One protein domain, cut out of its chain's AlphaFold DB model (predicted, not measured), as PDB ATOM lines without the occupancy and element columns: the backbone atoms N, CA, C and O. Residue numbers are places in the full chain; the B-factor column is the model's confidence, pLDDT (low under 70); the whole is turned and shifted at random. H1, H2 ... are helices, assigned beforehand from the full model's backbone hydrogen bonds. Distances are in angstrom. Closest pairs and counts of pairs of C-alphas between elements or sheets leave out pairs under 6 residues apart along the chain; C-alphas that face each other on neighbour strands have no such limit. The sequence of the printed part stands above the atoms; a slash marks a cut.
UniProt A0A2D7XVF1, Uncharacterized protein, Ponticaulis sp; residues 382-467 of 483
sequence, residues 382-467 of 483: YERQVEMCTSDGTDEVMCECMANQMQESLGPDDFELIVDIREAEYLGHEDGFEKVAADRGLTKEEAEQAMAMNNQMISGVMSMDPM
ATOM      1  N   TYR A 382     -26.984  18.603 -14.353       87.94
ATOM      2  CA  TYR A 382     -25.924  19.031 -13.448       87.94
ATOM      3  C   TYR A 382     -26.391  19.024 -11.985       87.94
ATOM      4  O   TYR A 382     -25.789  18.359 -11.148       87.94
ATOM      5  N   GLU A 383     -27.504  19.702 -11.693       86.44
ATOM      6  CA  GLU A 383     -28.071  19.789 -10.339       86.44
ATOM      7  C   GLU A 383     -28.456  18.400  -9.809       86.44
ATOM      8  O   GLU A 383     -28.097  18.053  -8.687       86.44
ATOM      9  N   ARG A 384     -29.087  17.565 -10.649       87.44
ATOM     10  CA  ARG A 384     -29.447  16.180 -10.301       87.44
ATOM     11  C   ARG A 384     -28.210  15.323 -10.001       87.44
ATOM     12  O   ARG A 384     -28.207  14.559  -9.043       87.44
ATOM     13  N   GLN A 385     -27.139  15.463 -10.784       84.31
ATOM     14  CA  GLN A 385     -25.890  14.722 -10.586       84.31
ATOM     15  C   GLN A 385     -25.170  15.109  -9.286       84.31
ATOM     16  O   GLN A 385     -24.654  14.228  -8.594       84.31
ATOM     17  N   VAL A 386     -25.128  16.405  -8.954       81.62
ATOM     18  CA  VAL A 386     -24.537  16.902  -7.700       81.62
ATOM     19  C   VAL A 386     -25.356  16.429  -6.499       81.62
ATOM     20  O   VAL A 386     -24.783  15.957  -5.517       81.62
ATOM     21  N   GLU A 387     -26.684  16.468  -6.593       80.81
ATOM     22  CA  GLU A 387     -27.585  15.999  -5.536       80.81
ATOM     23  C   GLU A 387     -27.444  14.489  -5.274       80.81
ATOM     24  O   GLU A 387     -27.284  14.075  -4.127       80.81
ATOM     25  N   MET A 388     -27.401  13.656  -6.320       81.56
ATOM     26  CA  MET A 388     -27.148  12.216  -6.155       81.56
ATOM     27  C   MET A 388     -25.774  11.943  -5.534       81.56
ATOM     28  O   MET A 388     -25.650  11.153  -4.605       81.56
ATOM     29  N   CYS A 389     -24.736  12.628  -6.015       76.50
ATOM     30  CA  CYS A 389     -23.371  12.452  -5.525       76.50
ATOM     31  C   CYS A 389     -23.209  12.858  -4.049       76.50
ATOM     32  O   CYS A 389     -22.565  12.148  -3.276       76.50
ATOM     33  N   THR A 390     -23.818  13.970  -3.638       73.25
ATOM     34  CA  THR A 390     -23.786  14.423  -2.237       73.25
ATOM     35  C   THR A 390     -24.588  13.503  -1.319       73.25
ATOM     36  O   THR A 390     -24.147  13.205  -0.209       73.25
ATOM     37  N   SER A 391     -25.716  12.971  -1.801       68.50
ATOM     38  CA  SER A 391     -26.501  11.940  -1.106       68.50
ATOM     39  C   SER A 391     -25.718  10.634  -0.895       68.50
ATOM     40  O   SER A 391     -25.911   9.938   0.104       68.50
ATOM     41  N   ASP A 392     -24.757  10.336  -1.774       67.75
ATOM     42  CA  ASP A 392     -23.833   9.203  -1.635       67.75
ATOM     43  C   ASP A 392     -22.718   9.442  -0.590       67.75
ATOM     44  O   ASP A 392     -21.836   8.601  -0.422       67.75
ATOM     45  N   GLY A 393     -22.755  10.561   0.146       54.88
ATOM     46  CA  GLY A 393     -21.798  10.889   1.208       54.88
ATOM     47  C   GLY A 393     -20.511  11.547   0.706       54.88
ATOM     48  O   GLY A 393     -19.531  11.636   1.447       54.88
ATOM     49  N   THR A 394     -20.506  12.004  -0.547       70.25
ATOM     50  CA  THR A 394     -19.372  12.691  -1.169       70.25
ATOM     51  C   THR A 394     -19.461  14.203  -0.923       70.25
ATOM     52  O   THR A 394     -20.553  14.765  -0.927       70.25
ATOM     53  N   ASP A 395     -18.324  14.872  -0.698       71.25
ATOM     54  CA  ASP A 395     -18.292  16.325  -0.472       71.25
ATOM     55  C   ASP A 395     -18.877  17.107  -1.666       71.25
ATOM     56  O   ASP A 395     -18.585  16.797  -2.825       71.25
ATOM     57  N   GLU A 396     -19.686  18.132  -1.382       74.94
ATOM     58  CA  GLU A 396     -20.407  18.927  -2.387       74.94
ATOM     59  C   GLU A 396     -19.467  19.564  -3.416       74.94
ATOM     60  O   GLU A 396     -19.754  19.506  -4.610       74.94
ATOM     61  N   VAL A 397     -18.295  20.055  -2.998       75.81
ATOM     62  CA  VAL A 397     -17.307  20.661  -3.907       75.81
ATOM     63  C   VAL A 397     -16.723  19.611  -4.856       75.81
ATOM     64  O   VAL A 397     -16.503  19.875  -6.042       75.81
ATOM     65  N   MET A 398     -16.510  18.391  -4.357       74.38
ATOM     66  CA  MET A 398     -16.045  17.280  -5.184       74.38
ATOM     67  C   MET A 398     -17.129  16.839  -6.174       74.38
ATOM     68  O   MET A 398     -16.834  16.619  -7.350       74.38
ATOM     69  N   CYS A 399     -18.388  16.792  -5.741       75.50
ATOM     70  CA  CYS A 399     -19.526  16.476  -6.599       75.50
ATOM     71  C   CYS A 399     -19.755  17.520  -7.696       75.50
ATOM     72  O   CYS A 399     -19.954  17.152  -8.855       75.50
ATOM     73  N   GLU A 400     -19.674  18.809  -7.364       82.25
ATOM     74  CA  GLU A 400     -19.743  19.908  -8.330       82.25
ATOM     75  C   GLU A 400     -18.623  19.811  -9.368       82.25
ATOM     76  O   GLU A 400     -18.867  19.995 -10.565       82.25
ATOM     77  N   CYS A 401     -17.400  19.486  -8.938       76.31
ATOM     78  CA  CYS A 401     -16.278  19.287  -9.848       76.31
ATOM     79  C   CYS A 401     -16.493  18.085 -10.777       76.31
ATOM     80  O   CYS A 401     -16.318  18.207 -11.990       76.31
ATOM     81  N   MET A 402     -16.915  16.937 -10.238       78.38
ATOM     82  CA  MET A 402     -17.171  15.735 -11.037       78.38
ATOM     83  C   MET A 402     -18.298  15.961 -12.046       78.38
ATOM     84  O   MET A 402     -18.167  15.580 -13.210       78.38
ATOM     85  N   ALA A 403     -19.382  16.623 -11.633       84.06
ATOM     86  CA  ALA A 403     -20.481  16.983 -12.522       84.06
ATOM     87  C   ALA A 403     -20.022  17.938 -13.639       84.06
ATOM     88  O   ALA A 403     -20.402  17.742 -14.793       84.06
ATOM     89  N   ASN A 404     -19.149  18.908 -13.331       81.62
ATOM     90  CA  ASN A 404     -18.570  19.815 -14.328       81.62
ATOM     91  C   ASN A 404     -17.690  19.059 -15.330       81.62
ATOM     92  O   ASN A 404     -17.870  19.211 -16.535       81.62
ATOM     93  N   GLN A 405     -16.791  18.190 -14.862       78.94
ATOM     94  CA  GLN A 405     -15.939  17.402 -15.756       78.94
ATOM     95  C   GLN A 405     -16.748  16.480 -16.671       78.94
ATOM     96  O   GLN A 405     -16.441  16.364 -17.860       78.94
ATOM     97  N   MET A 406     -17.782  15.829 -16.129       76.31
ATOM     98  CA  MET A 406     -18.685  14.990 -16.914       76.31
ATOM     99  C   MET A 406     -19.408  15.812 -17.979       76.31
ATOM    100  O   MET A 406     -19.439  15.406 -19.135       76.31
ATOM    101  N   GLN A 407     -19.938  16.979 -17.615       82.38
ATOM    102  CA  GLN A 407     -20.646  17.857 -18.541       82.38
ATOM    103  C   GLN A 407     -19.734  18.482 -19.611       82.38
ATOM    104  O   GLN A 407     -20.194  18.756 -20.716       82.38
ATOM    105  N   GLU A 408     -18.457  18.725 -19.308       80.19
ATOM    106  CA  GLU A 408     -17.477  19.245 -20.271       80.19
ATOM    107  C   GLU A 408     -16.946  18.159 -21.214       80.19
ATOM    108  O   GLU A 408     -16.684  18.425 -22.390       80.19
ATOM    109  N   SER A 409     -16.789  16.935 -20.704       73.50
ATOM    110  CA  SER A 409     -16.253  15.799 -21.464       73.50
ATOM    111  C   SER A 409     -17.313  15.111 -22.324       73.50
ATOM    112  O   SER A 409     -16.990  14.522 -23.357       73.50
ATOM    113  N   LEU A 410     -18.579  15.180 -21.911       72.94
ATOM    114  CA  LEU A 410     -19.719  14.604 -22.613       72.94
ATOM    115  C   LEU A 410     -20.515  15.710 -23.313       72.94
ATOM    116  O   LEU A 410     -20.597  16.841 -22.845       72.94
ATOM    117  N   GLY A 411     -21.141  15.395 -24.448       73.75
ATOM    118  CA  GLY A 411     -22.130  16.309 -25.021       73.75
ATOM    119  C   GLY A 411     -23.327  16.491 -24.069       73.75
ATOM    120  O   GLY A 411     -23.610  15.579 -23.292       73.75
ATOM    121  N   PRO A 412     -24.085  17.606 -24.141       76.56
ATOM    122  CA  PRO A 412     -25.233  17.849 -23.258       76.56
ATOM    123  C   PRO A 412     -26.250  16.700 -23.224       76.56
ATOM    124  O   PRO A 412     -26.720  16.334 -22.154       76.56
ATOM    125  N   ASP A 413     -26.537  16.096 -24.380       76.94
ATOM    126  CA  ASP A 413     -27.501  14.994 -24.497       76.94
ATOM    127  C   ASP A 413     -26.966  13.670 -23.914       76.94
ATOM    128  O   ASP A 413     -27.741  12.871 -23.387       76.94
ATOM    129  N   ASP A 414     -25.649  13.444 -23.989       77.38
ATOM    130  CA  ASP A 414     -24.982  12.251 -23.445       77.38
ATOM    131  C   ASP A 414     -24.822  12.359 -21.925       77.38
ATOM    132  O   ASP A 414     -25.020  11.382 -21.205       77.38
ATOM    133  N   PHE A 415     -24.521  13.561 -21.429       79.44
ATOM    134  CA  PHE A 415     -24.508  13.849 -20.000       79.44
ATOM    135  C   PHE A 415     -25.901  13.671 -19.389       79.44
ATOM    136  O   PHE A 415     -26.037  12.966 -18.393       79.44
ATOM    137  N   GLU A 416     -26.942  14.222 -20.023       82.81
ATOM    138  CA  GLU A 416     -28.333  14.034 -19.595       82.81
ATOM    139  C   GLU A 416     -28.714  12.546 -19.572       82.81
ATOM    140  O   GLU A 416     -29.301  12.081 -18.603       82.81
ATOM    141  N   LEU A 417     -28.331  11.768 -20.595       81.50
ATOM    142  CA  LEU A 417     -28.590  10.326 -20.640       81.50
ATOM    143  C   LEU A 417     -27.913   9.569 -19.488       81.50
ATOM    144  O   LEU A 417     -28.549   8.713 -18.879       81.50
ATOM    145  N   ILE A 418     -26.649   9.868 -19.184       80.38
ATOM    146  CA  ILE A 418     -25.925   9.217 -18.081       80.38
ATOM    147  C   ILE A 418     -26.549   9.579 -16.733       80.38
ATOM    148  O   ILE A 418     -26.718   8.705 -15.883       80.38
ATOM    149  N   VAL A 419     -26.925  10.845 -16.547       82.56
ATOM    150  CA  VAL A 419     -27.589  11.299 -15.323       82.56
ATOM    151  C   VAL A 419     -28.975  10.676 -15.184       82.56
ATOM    152  O   VAL A 419     -29.310  10.254 -14.088       82.56
ATOM    153  N   ASP A 420     -29.744  10.527 -16.265       80.69
ATOM    154  CA  ASP A 420     -31.043   9.843 -16.233       80.69
ATOM    155  C   ASP A 420     -30.903   8.363 -15.830       80.69
ATOM    156  O   ASP A 420     -31.729   7.847 -15.080       80.69
ATOM    157  N   ILE A 421     -29.866   7.668 -16.322       78.94
ATOM    158  CA  ILE A 421     -29.596   6.264 -15.964       78.94
ATOM    159  C   ILE A 421     -29.239   6.172 -14.485       78.94
ATOM    160  O   ILE A 421     -29.838   5.378 -13.760       78.94
ATOM    161  N   ARG A 422     -28.314   7.024 -14.033       79.69
ATOM    162  CA  ARG A 422     -27.909   7.075 -12.629       79.69
ATOM    163  C   ARG A 422     -29.073   7.471 -11.724       79.69
ATOM    164  O   ARG A 422     -29.213   6.908 -10.649       79.69
ATOM    165  N   GLU A 423     -29.938   8.380 -12.164       81.19
ATOM    166  CA  GLU A 423     -31.143   8.751 -11.426       81.19
ATOM    167  C   GLU A 423     -32.124   7.584 -11.347       81.19
ATOM    168  O   GLU A 423     -32.688   7.340 -10.288       81.19
ATOM    169  N   ALA A 424     -32.315   6.820 -12.422       76.19
ATOM    170  CA  ALA A 424     -33.166   5.640 -12.371       76.19
ATOM    171  C   ALA A 424     -32.638   4.602 -11.360       76.19
ATOM    172  O   ALA A 424     -33.425   4.042 -10.595       76.19
ATOM    173  N   GLU A 425     -31.322   4.386 -11.305       74.19
ATOM    174  CA  GLU A 425     -30.681   3.532 -10.294       74.19
ATOM    175  C   GLU A 425     -30.849   4.111  -8.882       74.19
ATOM    176  O   GLU A 425     -31.276   3.404  -7.971       74.19
ATOM    177  N   TYR A 426     -30.624   5.418  -8.721       68.25
ATOM    178  CA  TYR A 426     -30.808   6.161  -7.473       68.25
ATOM    179  C   TYR A 426     -32.263   6.137  -6.965       68.25
ATOM    180  O   TYR A 426     -32.520   6.130  -5.764       68.25
ATOM    181  N   LEU A 427     -33.242   6.054  -7.872       69.00
ATOM    182  CA  LEU A 427     -34.665   5.865  -7.569       69.00
ATOM    183  C   LEU A 427     -35.039   4.391  -7.300       69.00
ATOM    184  O   LEU A 427     -36.218   4.075  -7.117       69.00
ATOM    185  N   GLY A 428     -34.059   3.484  -7.256       59.38
ATOM    186  CA  GLY A 428     -34.241   2.081  -6.889       59.38
ATOM    187  C   GLY A 428     -34.757   1.186  -8.018       59.38
ATOM    188  O   GLY A 428     -35.336   0.129  -7.743       59.38
ATOM    189  N   HIS A 429     -34.595   1.584  -9.285       69.88
ATOM    190  CA  HIS A 429     -34.842   0.681 -10.408       69.88
ATOM    191  C   HIS A 429     -33.710  -0.353 -10.514       69.88
ATOM    192  O   HIS A 429     -32.550   0.015 -10.633       69.88
ATOM    193  N   GLU A 430     -34.058  -1.650 -10.518       66.06
ATOM    194  CA  GLU A 430     -33.084  -2.762 -10.603       66.06
ATOM    195  C   GLU A 430     -32.202  -2.706 -11.864       66.06
ATOM    196  O   GLU A 430     -31.081  -3.207 -11.854       66.06
ATOM    197  N   ASP A 431     -32.707  -2.098 -12.940       74.00
ATOM    198  CA  ASP A 431     -31.974  -1.836 -14.177       74.00
ATOM    199  C   ASP A 431     -32.318  -0.421 -14.668       74.00
ATOM    200  O   ASP A 431     -33.314  -0.195 -15.369       74.00
ATOM    201  N   GLY A 432     -31.525   0.567 -14.235       76.38
ATOM    202  CA  GLY A 432     -31.734   1.966 -14.613       76.38
ATOM    203  C   GLY A 432     -31.582   2.196 -16.115       76.38
ATOM    204  O   GLY A 432     -32.301   3.009 -16.700       76.38
ATOM    205  N   PHE A 433     -30.727   1.410 -16.769       76.69
ATOM    206  CA  PHE A 433     -30.539   1.475 -18.209       76.69
ATOM    207  C   PHE A 433     -31.788   1.021 -18.977       76.69
ATOM    208  O   PHE A 433     -32.255   1.721 -19.879       76.69
ATOM    209  N   GLU A 434     -32.378  -0.115 -18.594       80.25
ATOM    210  CA  GLU A 434     -33.629  -0.611 -19.175       80.25
ATOM    211  C   GLU A 434     -34.780   0.381 -18.960       80.25
ATOM    212  O   GLU A 434     -35.554   0.647 -19.887       80.25
ATOM    213  N   LYS A 435     -34.868   0.983 -17.768       82.19
ATOM    214  CA  LYS A 435     -35.888   1.989 -17.448       82.19
ATOM    215  C   LYS A 435     -35.793   3.214 -18.360       82.19
ATOM    216  O   LYS A 435     -36.806   3.625 -18.931       82.19
ATOM    217  N   VAL A 436     -34.598   3.778 -18.525       82.44
ATOM    218  CA  VAL A 436     -34.383   4.969 -19.363       82.44
ATOM    219  C   VAL A 436     -34.550   4.648 -20.850       82.44
ATOM    220  O   VAL A 436     -35.128   5.447 -21.589       82.44
ATOM    221  N   ALA A 437     -34.123   3.464 -21.301       81.38
ATOM    222  CA  ALA A 437     -34.379   2.994 -22.662       81.38
ATOM    223  C   ALA A 437     -35.889   2.915 -22.953       81.38
ATOM    224  O   ALA A 437     -36.350   3.427 -23.979       81.38
ATOM    225  N   ALA A 438     -36.669   2.362 -22.018       80.75
ATOM    226  CA  ALA A 438     -38.120   2.272 -22.127       80.75
ATOM    227  C   ALA A 438     -38.801   3.654 -22.132       80.75
ATOM    228  O   ALA A 438     -39.691   3.886 -22.955       80.75
ATOM    229  N   ASP A 439     -38.361   4.592 -21.285       79.44
ATOM    230  CA  ASP A 439     -38.872   5.975 -21.268       79.44
ATOM    231  C   ASP A 439     -38.611   6.708 -22.592       79.44
ATOM    232  O   ASP A 439     -39.412   7.541 -23.028       79.44
ATOM    233  N   ARG A 440     -37.511   6.360 -23.265       79.25
ATOM    234  CA  ARG A 440     -37.125   6.890 -24.579       79.25
ATOM    235  C   ARG A 440     -37.738   6.110 -25.751       79.25
ATOM    236  O   ARG A 440     -37.505   6.462 -26.907       79.25
ATOM    237  N   GLY A 441     -38.568   5.101 -25.475       80.94
ATOM    238  CA  GLY A 441     -39.297   4.323 -26.480       80.94
ATOM    239  C   GLY A 441     -38.437   3.331 -27.271       80.94
ATOM    240  O   GLY A 441     -38.817   2.977 -28.387       80.94
ATOM    241  N   LEU A 442     -37.300   2.908 -26.715       79.62
ATOM    242  CA  LEU A 442     -36.363   1.943 -27.300       79.62
ATOM    243  C   LEU A 442     -36.410   0.612 -26.538       79.62
ATOM    244  O   LEU A 442     -36.796   0.579 -25.367       79.62
ATOM    245  N   THR A 443     -35.988  -0.488 -27.171       77.38
ATOM    246  CA  THR A 443     -35.630  -1.697 -26.406       77.38
ATOM    247  C   THR A 443     -34.237  -1.554 -25.793       77.38
ATOM    248  O   THR A 443     -33.415  -0.760 -26.260       77.38
ATOM    249  N   LYS A 444     -33.948  -2.344 -24.751       73.88
ATOM    250  CA  LYS A 444     -32.631  -2.376 -24.104       73.88
ATOM    251  C   LYS A 444     -31.514  -2.642 -25.117       73.88
ATOM    252  O   LYS A 444     -30.531  -1.912 -25.150       73.88
ATOM    253  N   GLU A 445     -31.701  -3.616 -26.003       74.06
ATOM    254  CA  GLU A 445     -30.708  -3.979 -27.017       74.06
ATOM    255  C   GLU A 445     -30.474  -2.854 -28.039       74.06
ATOM    256  O   GLU A 445     -29.343  -2.629 -28.473       74.06
ATOM    257  N   GLU A 446     -31.526  -2.118 -28.416       70.44
ATOM    258  CA  GLU A 446     -31.420  -0.966 -29.320       70.44
ATOM    259  C   GLU A 446     -30.650   0.190 -28.666       70.44
ATOM    260  O   GLU A 446     -29.824   0.836 -29.318       70.44
ATOM    261  N   ALA A 447     -30.880   0.424 -27.372       72.06
ATOM    262  CA  ALA A 447     -30.189   1.449 -26.604       72.06
ATOM    263  C   ALA A 447     -28.714   1.079 -26.336       72.06
ATOM    264  O   ALA A 447     -27.834   1.924 -26.515       72.06
ATOM    265  N   GLU A 448     -28.412  -0.179 -25.987       72.62
ATOM    266  CA  GLU A 448     -27.038  -0.681 -25.804       72.62
ATOM    267  C   GLU A 448     -26.222  -0.538 -27.094       72.62
ATOM    268  O   GLU A 448     -25.082  -0.066 -27.077       72.62
ATOM    269  N   GLN A 449     -26.819  -0.892 -28.236       69.19
ATOM    270  CA  GLN A 449     -26.165  -0.764 -29.532       69.19
ATOM    271  C   GLN A 449     -25.921   0.706 -29.912       69.19
ATOM    272  O   GLN A 449     -24.872   1.024 -30.476       69.19
ATOM    273  N   ALA A 450     -26.856   1.609 -29.605       66.31
ATOM    274  CA  ALA A 450     -26.700   3.039 -29.862       66.31
ATOM    275  C   ALA A 450     -25.578   3.662 -29.014       66.31
ATOM    276  O   ALA A 450     -24.753   4.408 -29.546       66.31
ATOM    277  N   MET A 451     -25.494   3.302 -27.730       66.06
ATOM    278  CA  MET A 451     -24.431   3.751 -26.828       66.06
ATOM    279  C   MET A 451     -23.054   3.209 -27.219       66.06
ATOM    280  O   MET A 451     -22.090   3.969 -27.287       66.06
ATOM    281  N   ALA A 452     -22.957   1.919 -27.551       63.44
ATOM    282  CA  ALA A 452     -21.698   1.292 -27.961       63.44
ATOM    283  C   ALA A 452     -21.125   1.873 -29.268       63.44
ATOM    284  O   ALA A 452     -19.935   1.728 -29.546       63.44
ATOM    285  N   MET A 453     -21.959   2.528 -30.083       64.88
ATOM    286  CA  MET A 453     -21.546   3.213 -31.311       64.88
ATOM    287  C   MET A 453     -21.363   4.731 -31.133       64.88
ATOM    288  O   MET A 453     -20.978   5.410 -32.091       64.88
ATOM    289  N   ASN A 454     -21.608   5.279 -29.937       68.12
ATOM    290  CA  ASN A 454     -21.432   6.700 -29.662       68.12
ATOM    291  C   ASN A 454     -19.964   7.016 -29.326       68.12
ATOM    292  O   ASN A 454     -19.529   7.006 -28.175       68.12
ATOM    293  N   ASN A 455     -19.196   7.345 -30.367       63.62
ATOM    294  CA  ASN A 455     -17.781   7.705 -30.245       63.62
ATOM    295  C   ASN A 455     -17.528   8.942 -29.361       63.62
ATOM    296  O   ASN A 455     -16.425   9.071 -28.835       63.62
ATOM    297  N   GLN A 456     -18.501   9.852 -29.212       64.19
ATOM    298  CA  GLN A 456     -18.357  11.027 -28.345       64.19
ATOM    299  C   GLN A 456     -18.439  10.631 -26.874       64.19
ATOM    300  O   GLN A 456     -17.577  11.028 -26.102       64.19
ATOM    301  N   MET A 457     -19.385   9.763 -26.519       60.56
ATOM    302  CA  MET A 457     -19.501   9.220 -25.167       60.56
ATOM    303  C   MET A 457     -18.270   8.384 -24.781       60.56
ATOM    304  O   MET A 457     -17.694   8.590 -23.717       60.56
ATOM    305  N   ILE A 458     -17.796   7.506 -25.676       58.94
ATOM    306  CA  ILE A 458     -16.578   6.702 -25.449       58.94
ATOM    307  C   ILE A 458     -15.353   7.608 -25.265       58.94
ATOM    308  O   ILE A 458     -14.565   7.412 -24.342       58.94
ATOM    309  N   SER A 459     -15.189   8.614 -26.129       58.78
ATOM    310  CA  SER A 459     -14.073   9.556 -26.033       58.78
ATOM    311  C   SER A 459     -14.150  10.422 -24.776       58.78
ATOM    312  O   SER A 459     -13.107  10.683 -24.188       58.78
ATOM    313  N   GLY A 460     -15.350  10.853 -24.384       57.91
ATOM    314  CA  GLY A 460     -15.588  11.691 -23.212       57.91
ATOM    315  C   GLY A 460     -15.276  10.966 -21.909       57.91
ATOM    316  O   GLY A 460     -14.547  11.494 -21.076       57.91
ATOM    317  N   VAL A 461     -15.725   9.715 -21.762       57.97
ATOM    318  CA  VAL A 461     -15.407   8.880 -20.587       57.97
ATOM    319  C   VAL A 461     -13.903   8.602 -20.482       57.97
ATOM    320  O   VAL A 461     -13.350   8.609 -19.388       57.97
ATOM    321  N   MET A 462     -13.210   8.395 -21.608       55.31
ATOM    322  CA  MET A 462     -11.759   8.160 -21.612       55.31
ATOM    323  C   MET A 462     -10.919   9.418 -21.347       55.31
ATOM    324  O   MET A 462      -9.732   9.288 -21.049       55.31
ATOM    325  N   SER A 463     -11.494  10.615 -21.487       58.19
ATOM    326  CA  SER A 463     -10.807  11.890 -21.245       58.19
ATOM    327  C   SER A 463     -11.027  12.463 -19.847       58.19
ATOM    328  O   SER A 463     -10.413  13.475 -19.522       58.19
ATOM    329  N   MET A 464     -11.893  11.850 -19.037       57.38
ATOM    330  CA  MET A 464     -12.138  12.295 -17.667       57.38
ATOM    331  C   MET A 464     -10.945  11.963 -16.765       57.38
ATOM    332  O   MET A 464     -10.486  10.821 -16.733       57.38
ATOM    333  N   ASP A 465     -10.487  12.956 -16.001       62.75
ATOM    334  CA  ASP A 465      -9.474  12.790 -14.959       62.75
ATOM    335  C   ASP A 465     -10.097  13.064 -13.578       62.75
ATOM    336  O   ASP A 465     -10.050  14.196 -13.078       62.75
ATOM    337  N   PRO A 466     -10.689  12.039 -12.937       52.47
ATOM    338  CA  PRO A 466     -11.322  12.198 -11.631       52.47
ATOM    339  C   PRO A 466     -10.339  12.655 -10.538       52.47
ATOM    340  O   PRO A 466     -10.775  13.210  -9.533       52.47
ATOM    341  N   MET A 467      -9.021  12.502 -10.740       52.88
ATOM    342  CA  MET A 467      -8.004  12.985  -9.798       52.88
ATOM    343  C   MET A 467      -7.880  14.513  -9.792       52.88
ATOM    344  O   MET A 467      -7.459  15.078  -8.785       52.88
TER     345      MET A 467
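Overview. This is residues 382 to 467 of the 483 residues of an uncharacterized protein of Ponticaulis sp (UniProt A0A2D7XVF1). H3 runs through the middle, with the helical hairpin of H1 and H2 on one side of it and H4, leading on to H5, on the other. H6 lies at the end where H2 stops and H3 starts, and H2, H6 and H5 form a loose arc round that end. The printed part has 86 residues with six named helices, H1 to H6 in chain order, and no named strand: all helix. It is compact, with a radius of gyration of the C-alphas of 13.2 A and spans of 37 by 29 by 17 A.

Along the chain. Find C-alpha 382 at (-25.924, 19.031, -13.448); from there H1 runs 14.2 A to residue 391. H2, residues 396 to 409, measures 19.8 A. H3, residues 412 to 426, starts at (-25.233, 17.849, -23.258) and measures 20.4 A. Then come H4, residues 432 to 439, H5, residues 444 to 452, and H6, residues 455 to 463, whose last C-alpha is at (-10.807, 11.890, -21.245).

Arrangement. H1, H2 and H3 form an up and down bundle, each running against the one before. H1 touches H2 at a steep tilt of 40 degrees, closest at the C-alphas of Val 386 and Cys 399, 5.1 A apart. H1 touches H3 at a shallow tilt of 29 degrees, closest at C-alphas 385 and 419, 6.1 A. H4 touches H3 at 64 degrees, steep, closest at C-alphas 432 and 424, 4.5 A. H5 touches H4, closest at C-alphas 444 and 434, 5.3 A, and is apart from H3. H6 touches H2 only at their ends, closest at C-alphas 460 and 409, 4.5 A. In all six helices every O i to N i+4 pair is within hydrogen-bond range.

Size, cuts and confidence. The C-alphas farthest apart are those of Val 397 and Thr 443, 36.6 A. The printed part has no cut, and its five links are tight. Look for pLDDT under 70 at residues 391 to 393, 426 to 430 and 449 to 467.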